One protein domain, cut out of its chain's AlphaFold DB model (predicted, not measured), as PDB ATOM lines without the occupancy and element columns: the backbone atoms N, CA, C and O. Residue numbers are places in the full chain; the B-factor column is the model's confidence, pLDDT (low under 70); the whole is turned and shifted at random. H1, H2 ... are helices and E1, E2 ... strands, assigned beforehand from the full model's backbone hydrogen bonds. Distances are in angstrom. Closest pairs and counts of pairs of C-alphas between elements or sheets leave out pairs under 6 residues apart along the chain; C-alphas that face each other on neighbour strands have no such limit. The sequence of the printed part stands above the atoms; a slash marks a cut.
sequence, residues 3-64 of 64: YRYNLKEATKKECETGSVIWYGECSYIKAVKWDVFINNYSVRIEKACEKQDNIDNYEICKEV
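Overview. This is residues 3 to 64 of the 64 residues of an uncharacterized protein of Ruminococcus sp. OM02-16LB (UniProt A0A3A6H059). A two-stranded antiparallel ribbon, E1 and E4, crosses near the middle of a loose, elongated domain, with the hairpin E2 and E3 toward one end and the helices H2 and H1 toward the other. The printed part has 62 residues, with four named strands and two named helices in the order E1, E2, E3, H1, H2, E4, mixed in class. The radius of gyration of the C-alphas is 14.5 A; the spans are 42 by 27 by 23 A.

Arrangement. E1, residues 3 to 7, and E4, residues 58 to 63, are antiparallel at 160 degrees; N 59 and O 6 are within hydrogen-bond range, 2.8 A. E2, residues 11 to 14, and E3, residues 20 to 23, form an antiparallel hairpin at 154 degrees, with N 23 to O 11 within range at 2.7 A. E1 and E2 are apart. H1, residues 34 to 39, and H2, residues 41 to 53, are close but not clearly touching, about perpendicular at 80 degrees; the closest C-alphas, of Phe 37 and Arg 44, are 7.2 A apart. In both, every O i to N i+4 pair is within range.

Along the chain. E1 begins at C-alpha 3 (85.355, -40.113, -208.330); E4 spans 15.4 A to C-alpha 63 (80.946, -36.710, -211.166). H2 measures 18.6 A.

Size, cuts and confidence. The printed part has no cut and no long link. Residues 3 to 4, 24 to 28 and 62 to 64 have pLDDT under 70.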
ATOM      1  N   TYR A   3      84.059 -40.655-207.976       52.53
ATOM      2  CA  TYR A   3      85.355 -40.113-208.330       52.53
ATOM      3  C   TYR A   3      86.062 -41.112-209.234       52.53
ATOM      4  O   TYR A   3      86.211 -42.279-208.866       52.53
ATOM      5  N   ARG A   4      86.454 -40.670-210.428       65.44
ATOM      6  CA  ARG A   4      87.309 -41.452-211.323       65.44
ATOM      7  C   ARG A   4      88.736 -40.957-211.167       65.44
ATOM      8  O   ARG A   4      88.957 -39.751-211.169       65.44
ATOM      9  N   TYR A   5      89.657 -41.897-210.995       70.62
ATOM     10  CA  TYR A   5      91.070 -41.624-210.772       70.62
ATOM     11  C   TYR A   5      91.912 -42.475-211.720       70.62
ATOM     12  O   TYR A   5      92.520 -43.470-211.312       70.62
ATOM     13  N   ASN A   6      91.877 -42.117-212.998       73.62
ATOM     14  CA  ASN A   6      92.516 -42.886-214.061       73.62
ATOM     15  C   ASN A   6      93.874 -42.276-214.403       73.62
ATOM     16  O   ASN A   6      94.051 -41.069-214.288       73.62
ATOM     17  N   LEU A   7      94.833 -43.093-214.829       80.25
ATOM     18  CA  LEU A   7      96.085 -42.586-215.388       80.25
ATOM     19  C   LEU A   7      95.805 -41.986-216.777       80.25
ATOM     20  O   LEU A   7      95.105 -42.616-217.569       80.25
ATOM     21  N   LYS A   8      96.349 -40.799-217.070       79.38
ATOM     22  CA  LYS A   8      96.157 -40.099-218.354       79.38
ATOM     23  C   LYS A   8      96.729 -40.900-219.525       79.38
ATOM     24  O   LYS A   8      96.044 -41.141-220.510       79.38
ATOM     25  N   GLU A   9      97.962 -41.375-219.365       78.06
ATOM     26  CA  GLU A   9      98.702 -42.131-220.381       78.06
ATOM     27  C   GLU A   9      98.936 -43.569-219.904       78.06
ATOM     28  O   GLU A   9     100.052 -43.981-219.587       78.06
ATOM     29  N   ALA A  10      97.858 -44.344-219.788       76.19
ATOM     30  CA  ALA A  10      97.972 -45.773-219.516       76.19
ATOM     31  C   ALA A  10      98.391 -46.550-220.771       76.19
ATOM     32  O   ALA A  10      97.911 -46.305-221.880       76.19
ATOM     33  N   THR A  11      99.275 -47.531-220.577       80.56
ATOM     34  CA  THR A  11      99.700 -48.439-221.642       80.56
ATOM     35  C   THR A  11      98.479 -49.149-222.206       80.56
ATOM     36  O   THR A  11      97.744 -49.805-221.473       80.56
ATOM     37  N   LYS A  12      98.261 -49.052-223.515       84.88
ATOM     38  CA  LYS A  12      97.111 -49.658-224.190       84.88
ATOM     39  C   LYS A  12      97.556 -50.667-225.238       84.88
ATOM     40  O   LYS A  12      98.548 -50.450-225.931       84.88
ATOM     41  N   LYS A  13      96.804 -51.758-225.369       86.62
ATOM     42  CA  LYS A  13      96.904 -52.688-226.498       86.62
ATOM     43  C   LYS A  13      95.561 -52.740-227.195       86.62
ATOM     44  O   LYS A  13      94.545 -53.025-226.563       86.62
ATOM     45  N   GLU A  14      95.580 -52.500-228.493       89.06
ATOM     46  CA  GLU A  14      94.431 -52.738-229.350       89.06
ATOM     47  C   GLU A  14      94.432 -54.211-229.774       89.06
ATOM     48  O   GLU A  14      95.452 -54.760-230.199       89.06
ATOM     49  N   CYS A  15      93.310 -54.886-229.560       86.56
ATOM     50  CA  CYS A  15      93.087 -56.250-230.010       86.56
ATOM     51  C   CYS A  15      92.608 -56.246-231.461       86.56
ATOM     52  O   CYS A  15      91.950 -55.310-231.904       86.56
ATOM     53  N   GLU A  16      92.844 -57.348-232.171       89.44
ATOM     54  CA  GLU A  16      92.410 -57.541-233.566       89.44
ATOM     55  C   GLU A  16      90.889 -57.382-233.755       89.44
ATOM     56  O   GLU A  16      90.423 -57.041-234.837       89.44
ATOM     57  N   THR A  17      90.107 -57.572-232.689       88.06
ATOM     58  CA  THR A  17      88.650 -57.374-232.654       88.06
ATOM     59  C   THR A  17      88.217 -55.909-232.483       88.06
ATOM     60  O   THR A  17      87.024 -55.646-232.351       88.06
ATOM     61  N   GLY A  18      89.156 -54.956-232.423       85.94
ATOM     62  CA  GLY A  18      88.896 -53.529-232.174       85.94
ATOM     63  C   GLY A  18      88.675 -53.170-230.698       85.94
ATOM     64  O   GLY A  18      88.294 -52.048-230.370       85.94
ATOM     65  N   SER A  19      88.886 -54.115-229.778       84.75
ATOM     66  CA  SER A  19      88.815 -53.861-228.331       84.75
ATOM     67  C   SER A  19      90.115 -53.233-227.819       84.75
ATOM     68  O   SER A  19      91.190 -53.637-228.249       84.75
ATOM     69  N   VAL A  20      90.047 -52.308-226.855       85.75
ATOM     70  CA  VAL A  20      91.241 -51.706-226.231       85.75
ATOM     71  C   VAL A  20      91.406 -52.212-224.801       85.75
ATOM     72  O   VAL A  20      90.553 -51.979-223.944       85.75
ATOM     73  N   ILE A  21      92.525 -52.885-224.538       81.56
ATOM     74  CA  ILE A  21      92.930 -53.307-223.197       81.56
ATOM     75  C   ILE A  21      93.862 -52.248-222.618       81.56
ATOM     76  O   ILE A  21      94.895 -51.930-223.208       81.56
ATOM     77  N   TRP A  22      93.510 -51.745-221.439       76.00
ATOM     78  CA  TRP A  22      94.322 -50.810-220.671       76.00
ATOM     79  C   TRP A  22      95.139 -51.576-219.625       76.00
ATOM     80  O   TRP A  22      94.587 -52.329-218.824       76.00
ATOM     81  N   TYR A  23      96.453 -51.389-219.644       72.75
ATOM     82  CA  TYR A  23      97.413 -51.960-218.708       72.75
ATOM     83  C   TYR A  23      97.945 -50.871-217.781       72.75
ATOM     84  O   TYR A  23      98.135 -49.722-218.178       72.75
ATOM     85  N   GLY A  24      98.233 -51.262-216.546       69.62
ATOM     86  CA  GLY A  24      98.679 -50.356-215.495       69.62
ATOM     87  C   GLY A  24      97.780 -50.451-214.273       69.62
ATOM     88  O   GLY A  24      96.870 -51.278-214.203       69.62
ATOM     89  N   GLU A  25      98.063 -49.627-213.271       68.69
ATOM     90  CA  GLU A  25      97.246 -49.606-212.068       68.69
ATOM     91  C   GLU A  25      95.956 -48.827-212.348       68.69
ATOM     92  O   GLU A  25      95.974 -47.619-212.569       68.69
ATOM     93  N   CYS A  26      94.825 -49.536-212.355       64.00
ATOM     94  CA  CYS A  26      93.531 -49.009-212.799       64.00
ATOM     95  C   CYS A  26      92.949 -47.901-211.902       64.00
ATOM     96  O   CYS A  26      91.851 -47.418-212.164       64.00
ATOM     97  N   SER A  27      93.605 -47.546-210.792       66.19
ATOM     98  CA  SER A  27      93.109 -46.541-209.851       66.19
ATOM     99  C   SER A  27      94.235 -45.888-209.050       66.19
ATOM    100  O   SER A  27      95.147 -46.555-208.550       66.19
ATOM    101  N   TYR A  28      94.119 -44.575-208.852       67.69
ATOM    102  CA  TYR A  28      94.956 -43.818-207.918       67.69
ATOM    103  C   TYR A  28      94.867 -44.385-206.491       67.69
ATOM    104  O   TYR A  28      95.886 -44.681-205.868       67.69
ATOM    105  N   ILE A  29      93.652 -44.653-206.004       76.88
ATOM    106  CA  ILE A  29      93.429 -45.237-204.676       76.88
ATOM    107  C   ILE A  29      93.420 -46.763-204.786       76.88
ATOM    108  O   ILE A  29      92.546 -47.347-205.425       76.88
ATOM    109  N   LYS A  30      94.381 -47.421-204.131       77.50
ATOM    110  CA  LYS A  30      94.455 -48.883-204.066       77.50
ATOM    111  C   LYS A  30      93.799 -49.399-202.791       77.50
ATOM    112  O   LYS A  30      94.307 -49.167-201.698       77.50
ATOM    113  N   ALA A  31      92.725 -50.169-202.936       81.69
ATOM    114  CA  ALA A  31      92.142 -50.907-201.823       81.69
ATOM    115  C   ALA A  31      92.905 -52.221-201.586       81.69
ATOM    116  O   ALA A  31      93.254 -52.937-202.527       81.69
ATOM    117  N   VAL A  32      93.152 -52.551-200.319       84.50
ATOM    118  CA  VAL A  32      93.714 -53.839-199.895       84.50
ATOM    119  C   VAL A  32      93.001 -54.364-198.664       84.50
ATOM    120  O   VAL A  32      92.402 -53.595-197.915       84.50
ATOM    121  N   LYS A  33      93.089 -55.679-198.440       90.94
ATOM    122  CA  LYS A  33      92.639 -56.274-197.184       90.94
ATOM    123  C   LYS A  33      93.495 -55.772-196.016       90.94
ATOM    124  O   LYS A  33      94.684 -55.500-196.186       90.94
ATOM    125  N   TRP A  34      92.880 -55.668-194.842       91.06
ATOM    126  CA  TRP A  34      93.514 -55.126-193.640       91.06
ATOM    127  C   TRP A  34      94.741 -55.927-193.188       91.06
ATOM    128  O   TRP A  34      95.775 -55.350-192.867       91.06
ATOM    129  N   ASP A  35      94.662 -57.255-193.234       94.50
ATOM    130  CA  ASP A  35      95.770 -58.161-192.928       94.50
ATOM    131  C   ASP A  35      96.954 -57.957-193.888       94.50
ATOM    132  O   ASP A  35      98.108 -57.898-193.472       94.50
ATOM    133  N   VAL A  36      96.684 -57.767-195.180       90.44
ATOM    134  CA  VAL A  36      97.725 -57.464-196.174       90.44
ATOM    135  C   VAL A  36      98.338 -56.083-195.931       90.44
ATOM    136  O   VAL A  36      99.534 -55.896-196.156       90.44
ATOM    137  N   PHE A  37      97.527 -55.119-195.487       89.56
ATOM    138  CA  PHE A  37      97.991 -53.777-195.159       89.56
ATOM    139  C   PHE A  37      98.925 -53.793-193.950       89.56
ATOM    140  O   PHE A  37     100.059 -53.351-194.080       89.56
ATOM    141  N   ILE A  38      98.499 -54.343-192.810       94.31
ATOM    142  CA  ILE A  38      99.286 -54.293-191.568       94.31
ATOM    143  C   ILE A  38     100.610 -55.057-191.673       94.31
ATOM    144  O   ILE A  38     101.607 -54.632-191.098       94.31
ATOM    145  N   ASN A  39     100.653 -56.126-192.472       95.06
ATOM    146  CA  ASN A  39     101.881 -56.886-192.702       95.06
ATOM    147  C   ASN A  39     102.922 -56.137-193.554       95.06
ATOM    148  O   ASN A  39     104.091 -56.494-193.510       95.06
ATOM    149  N   ASN A  40     102.526 -55.135-194.349       90.56
ATOM    150  CA  ASN A  40     103.422 -54.412-195.265       90.56
ATOM    151  C   ASN A  40     103.028 -52.932-195.408       90.56
ATOM    152  O   ASN A  40     102.966 -52.401-196.519       90.56
ATOM    153  N   TYR A  41     102.702 -52.268-194.297       91.00
ATOM    154  CA  TYR A  41     102.086 -50.939-194.335       91.00
ATOM    155  C   TYR A  41     103.036 -49.866-194.888       91.00
ATOM    156  O   TYR A  41     102.588 -49.003-195.637       91.00
ATOM    157  N   SER A  42     104.339 -49.951-194.596       93.44
ATOM    158  CA  SER A  42     105.354 -48.990-195.059       93.44
ATOM    159  C   SER A  42     105.380 -48.871-196.582       93.44
ATOM    160  O   SER A  42     105.191 -47.784-197.114       93.44
ATOM    161  N   VAL A  43     105.456 -50.004-197.288       90.38
ATOM    162  CA  VAL A  43     105.430 -50.063-198.762       90.38
ATOM    163  C   VAL A  43     104.141 -49.463-199.330       90.38
ATOM    164  O   VAL A  43     104.118 -48.939-200.442       90.38
ATOM    165  N   ARG A  44     103.022 -49.561-198.602       87.12
ATOM    166  CA  ARG A  44     101.750 -48.962-199.036       87.12
ATOM    167  C   ARG A  44     101.730 -47.454-198.837       87.12
ATOM    168  O   ARG A  44     101.157 -46.774-199.682       87.12
ATOM    169  N   ILE A  45     102.347 -46.959-197.766       89.81
ATOM    170  CA  ILE A  45     102.508 -45.526-197.511       89.81
ATOM    171  C   ILE A  45     103.448 -44.916-198.552       89.81
ATOM    172  O   ILE A  45     103.063 -43.949-199.195       89.81
ATOM    173  N   GLU A  46     104.612 -45.519-198.799       92.81
ATOM    174  CA  GLU A  46     105.564 -45.061-199.823       92.81
ATOM    175  C   GLU A  46     104.900 -44.959-201.199       92.81
ATOM    176  O   GLU A  46     104.917 -43.899-201.813       92.81
ATOM    177  N   LYS A  47     104.189 -46.009-201.632       87.19
ATOM    178  CA  LYS A  47     103.436 -45.984-202.897       87.19
ATOM    179  C   LYS A  47     102.337 -44.927-202.934       87.19
ATOM    180  O   LYS A  47     101.989 -44.448-204.009       87.19
ATOM    181  N   ALA A  48     101.732 -44.599-201.793       87.25
ATOM    182  CA  ALA A  48     100.752 -43.523-201.725       87.25
ATOM    183  C   ALA A  48     101.426 -42.152-201.895       87.25
ATOM    184  O   ALA A  48     100.913 -41.335-202.656       87.25
ATOM    185  N   CYS A  49     102.586 -41.936-201.266       90.75
ATOM    186  CA  CYS A  49     103.395 -40.727-201.445       90.75
ATOM    187  C   CYS A  49     103.870 -40.587-202.897       90.75
ATOM    188  O   CYS A  49     103.621 -39.562-203.517       90.75
ATOM    189  N   GLU A  50     104.419 -41.648-203.494       89.44
ATOM    190  CA  GLU A  50     104.830 -41.655-204.907       89.44
ATOM    191  C   GLU A  50     103.678 -41.264-205.842       89.44
ATOM    192  O   GLU A  50     103.865 -40.544-206.822       89.44
ATOM    193  N   LYS A  51     102.456 -41.724-205.556       85.06
ATOM    194  CA  LYS A  51     101.274 -41.329-206.328       85.06
ATOM    195  C   LYS A  51     100.892 -39.874-206.107       85.06
ATOM    196  O   LYS A  51     100.469 -39.229-207.059       85.06
ATOM    197  N   GLN A  52     101.006 -39.369-204.883       87.81
ATOM    198  CA  GLN A  52     100.783 -37.957-204.580       87.81
ATOM    199  C   GLN A  52     101.762 -37.065-205.341       87.81
ATOM    200  O   GLN A  52     101.323 -36.111-205.977       87.81
ATOM    201  N   ASP A  53     103.040 -37.431-205.363       91.56
ATOM    202  CA  ASP A  53     104.078 -36.702-206.095       91.56
ATOM    203  C   ASP A  53     103.832 -36.716-207.613       91.56
ATOM    204  O   ASP A  53     104.195 -35.783-208.321       91.56
ATOM    205  N   ASN A  54     103.158 -37.754-208.114       87.00
ATOM    206  CA  ASN A  54     102.810 -37.930-209.523       87.00
ATOM    207  C   ASN A  54     101.328 -37.644-209.829       87.00
ATOM    208  O   ASN A  54     100.792 -38.183-210.803       87.00
ATOM    209  N   ILE A  55     100.640 -36.836-209.014       86.62
ATOM    210  CA  ILE A  55      99.195 -36.578-209.158       86.62
ATOM    211  C   ILE A  55      98.823 -36.030-210.542       86.62
ATOM    212  O   ILE A  55      97.770 -36.374-211.077       86.62
ATOM    213  N   ASP A  56      99.722 -35.269-211.165       87.31
ATOM    214  CA  ASP A  56      99.531 -34.683-212.493       87.31
ATOM    215  C   ASP A  56      99.413 -35.726-213.610       87.31
ATOM    216  O   ASP A  56      98.853 -35.432-214.670       87.31
ATOM    217  N   ASN A  57      99.862 -36.962-213.378       85.75
ATOM    218  CA  ASN A  57      99.703 -38.067-214.323       85.75
ATOM    219  C   ASN A  57      98.294 -38.672-214.292       85.75
ATOM    220  O   ASN A  57      97.971 -39.504-215.141       85.75
ATOM    221  N   TYR A  58      97.454 -38.274-213.336       83.19
ATOM    222  CA  TYR A  58      96.118 -38.820-213.152       83.19
ATOM    223  C   TYR A  58      95.041 -37.806-213.527       83.19
ATOM    224  O   TYR A  58      95.137 -36.605-213.279       83.19
ATOM    225  N   GLU A  59      93.978 -38.313-214.131       80.75
ATOM    226  CA  GLU A  59      92.740 -37.593-214.347       80.75
ATOM    227  C   GLU A  59      91.801 -37.864-213.170       80.75
ATOM    228  O   GLU A  59      91.328 -38.987-212.965       80.75
ATOM    229  N   ILE A  60      91.588 -36.821-212.364       78.94
ATOM    230  CA  ILE A  60      90.748 -36.848-211.168       78.94
ATOM    231  C   ILE A  60      89.447 -36.115-211.480       78.94
ATOM    232  O   ILE A  60      89.371 -34.889-211.415       78.94
ATOM    233  N   CYS A  61      88.406 -36.874-211.812       73.62
ATOM    234  CA  CYS A  61      87.089 -36.321-212.117       73.62
ATOM    235  C   CYS A  61      86.118 -36.576-210.969       73.62
ATOM    236  O   CYS A  61      85.940 -37.718-210.538       73.62
ATOM    237  N   LYS A  62      85.431 -35.524-210.525       69.75
ATOM    238  CA  LYS A  62      84.271 -35.609-209.634       69.75
ATOM    239  C   LYS A  62      83.007 -35.589-210.492       69.75
ATOM    240  O   LYS A  62      82.691 -34.556-211.073       69.75
ATOM    241  N   GLU A  63      82.292 -36.708-210.577       63.97
ATOM    242  CA  GLU A  63      80.946 -36.710-211.166       63.97
ATOM    243  C   GLU A  63      79.976 -36.002-210.206       63.97
ATOM    244  O   GLU A  63      79.893 -36.373-209.022       63.97
ATOM    245  N   VAL A  64      79.297 -34.972-210.729       59.56
ATOM    246  CA  VAL A  64      78.229 -34.200-210.072       59.56
ATOM    247  C   VAL A  64      76.914 -34.955-210.192       59.56
ATOM    248  O   VAL A  64      76.593 -35.374-211.324       59.56
TER     249      VAL A  64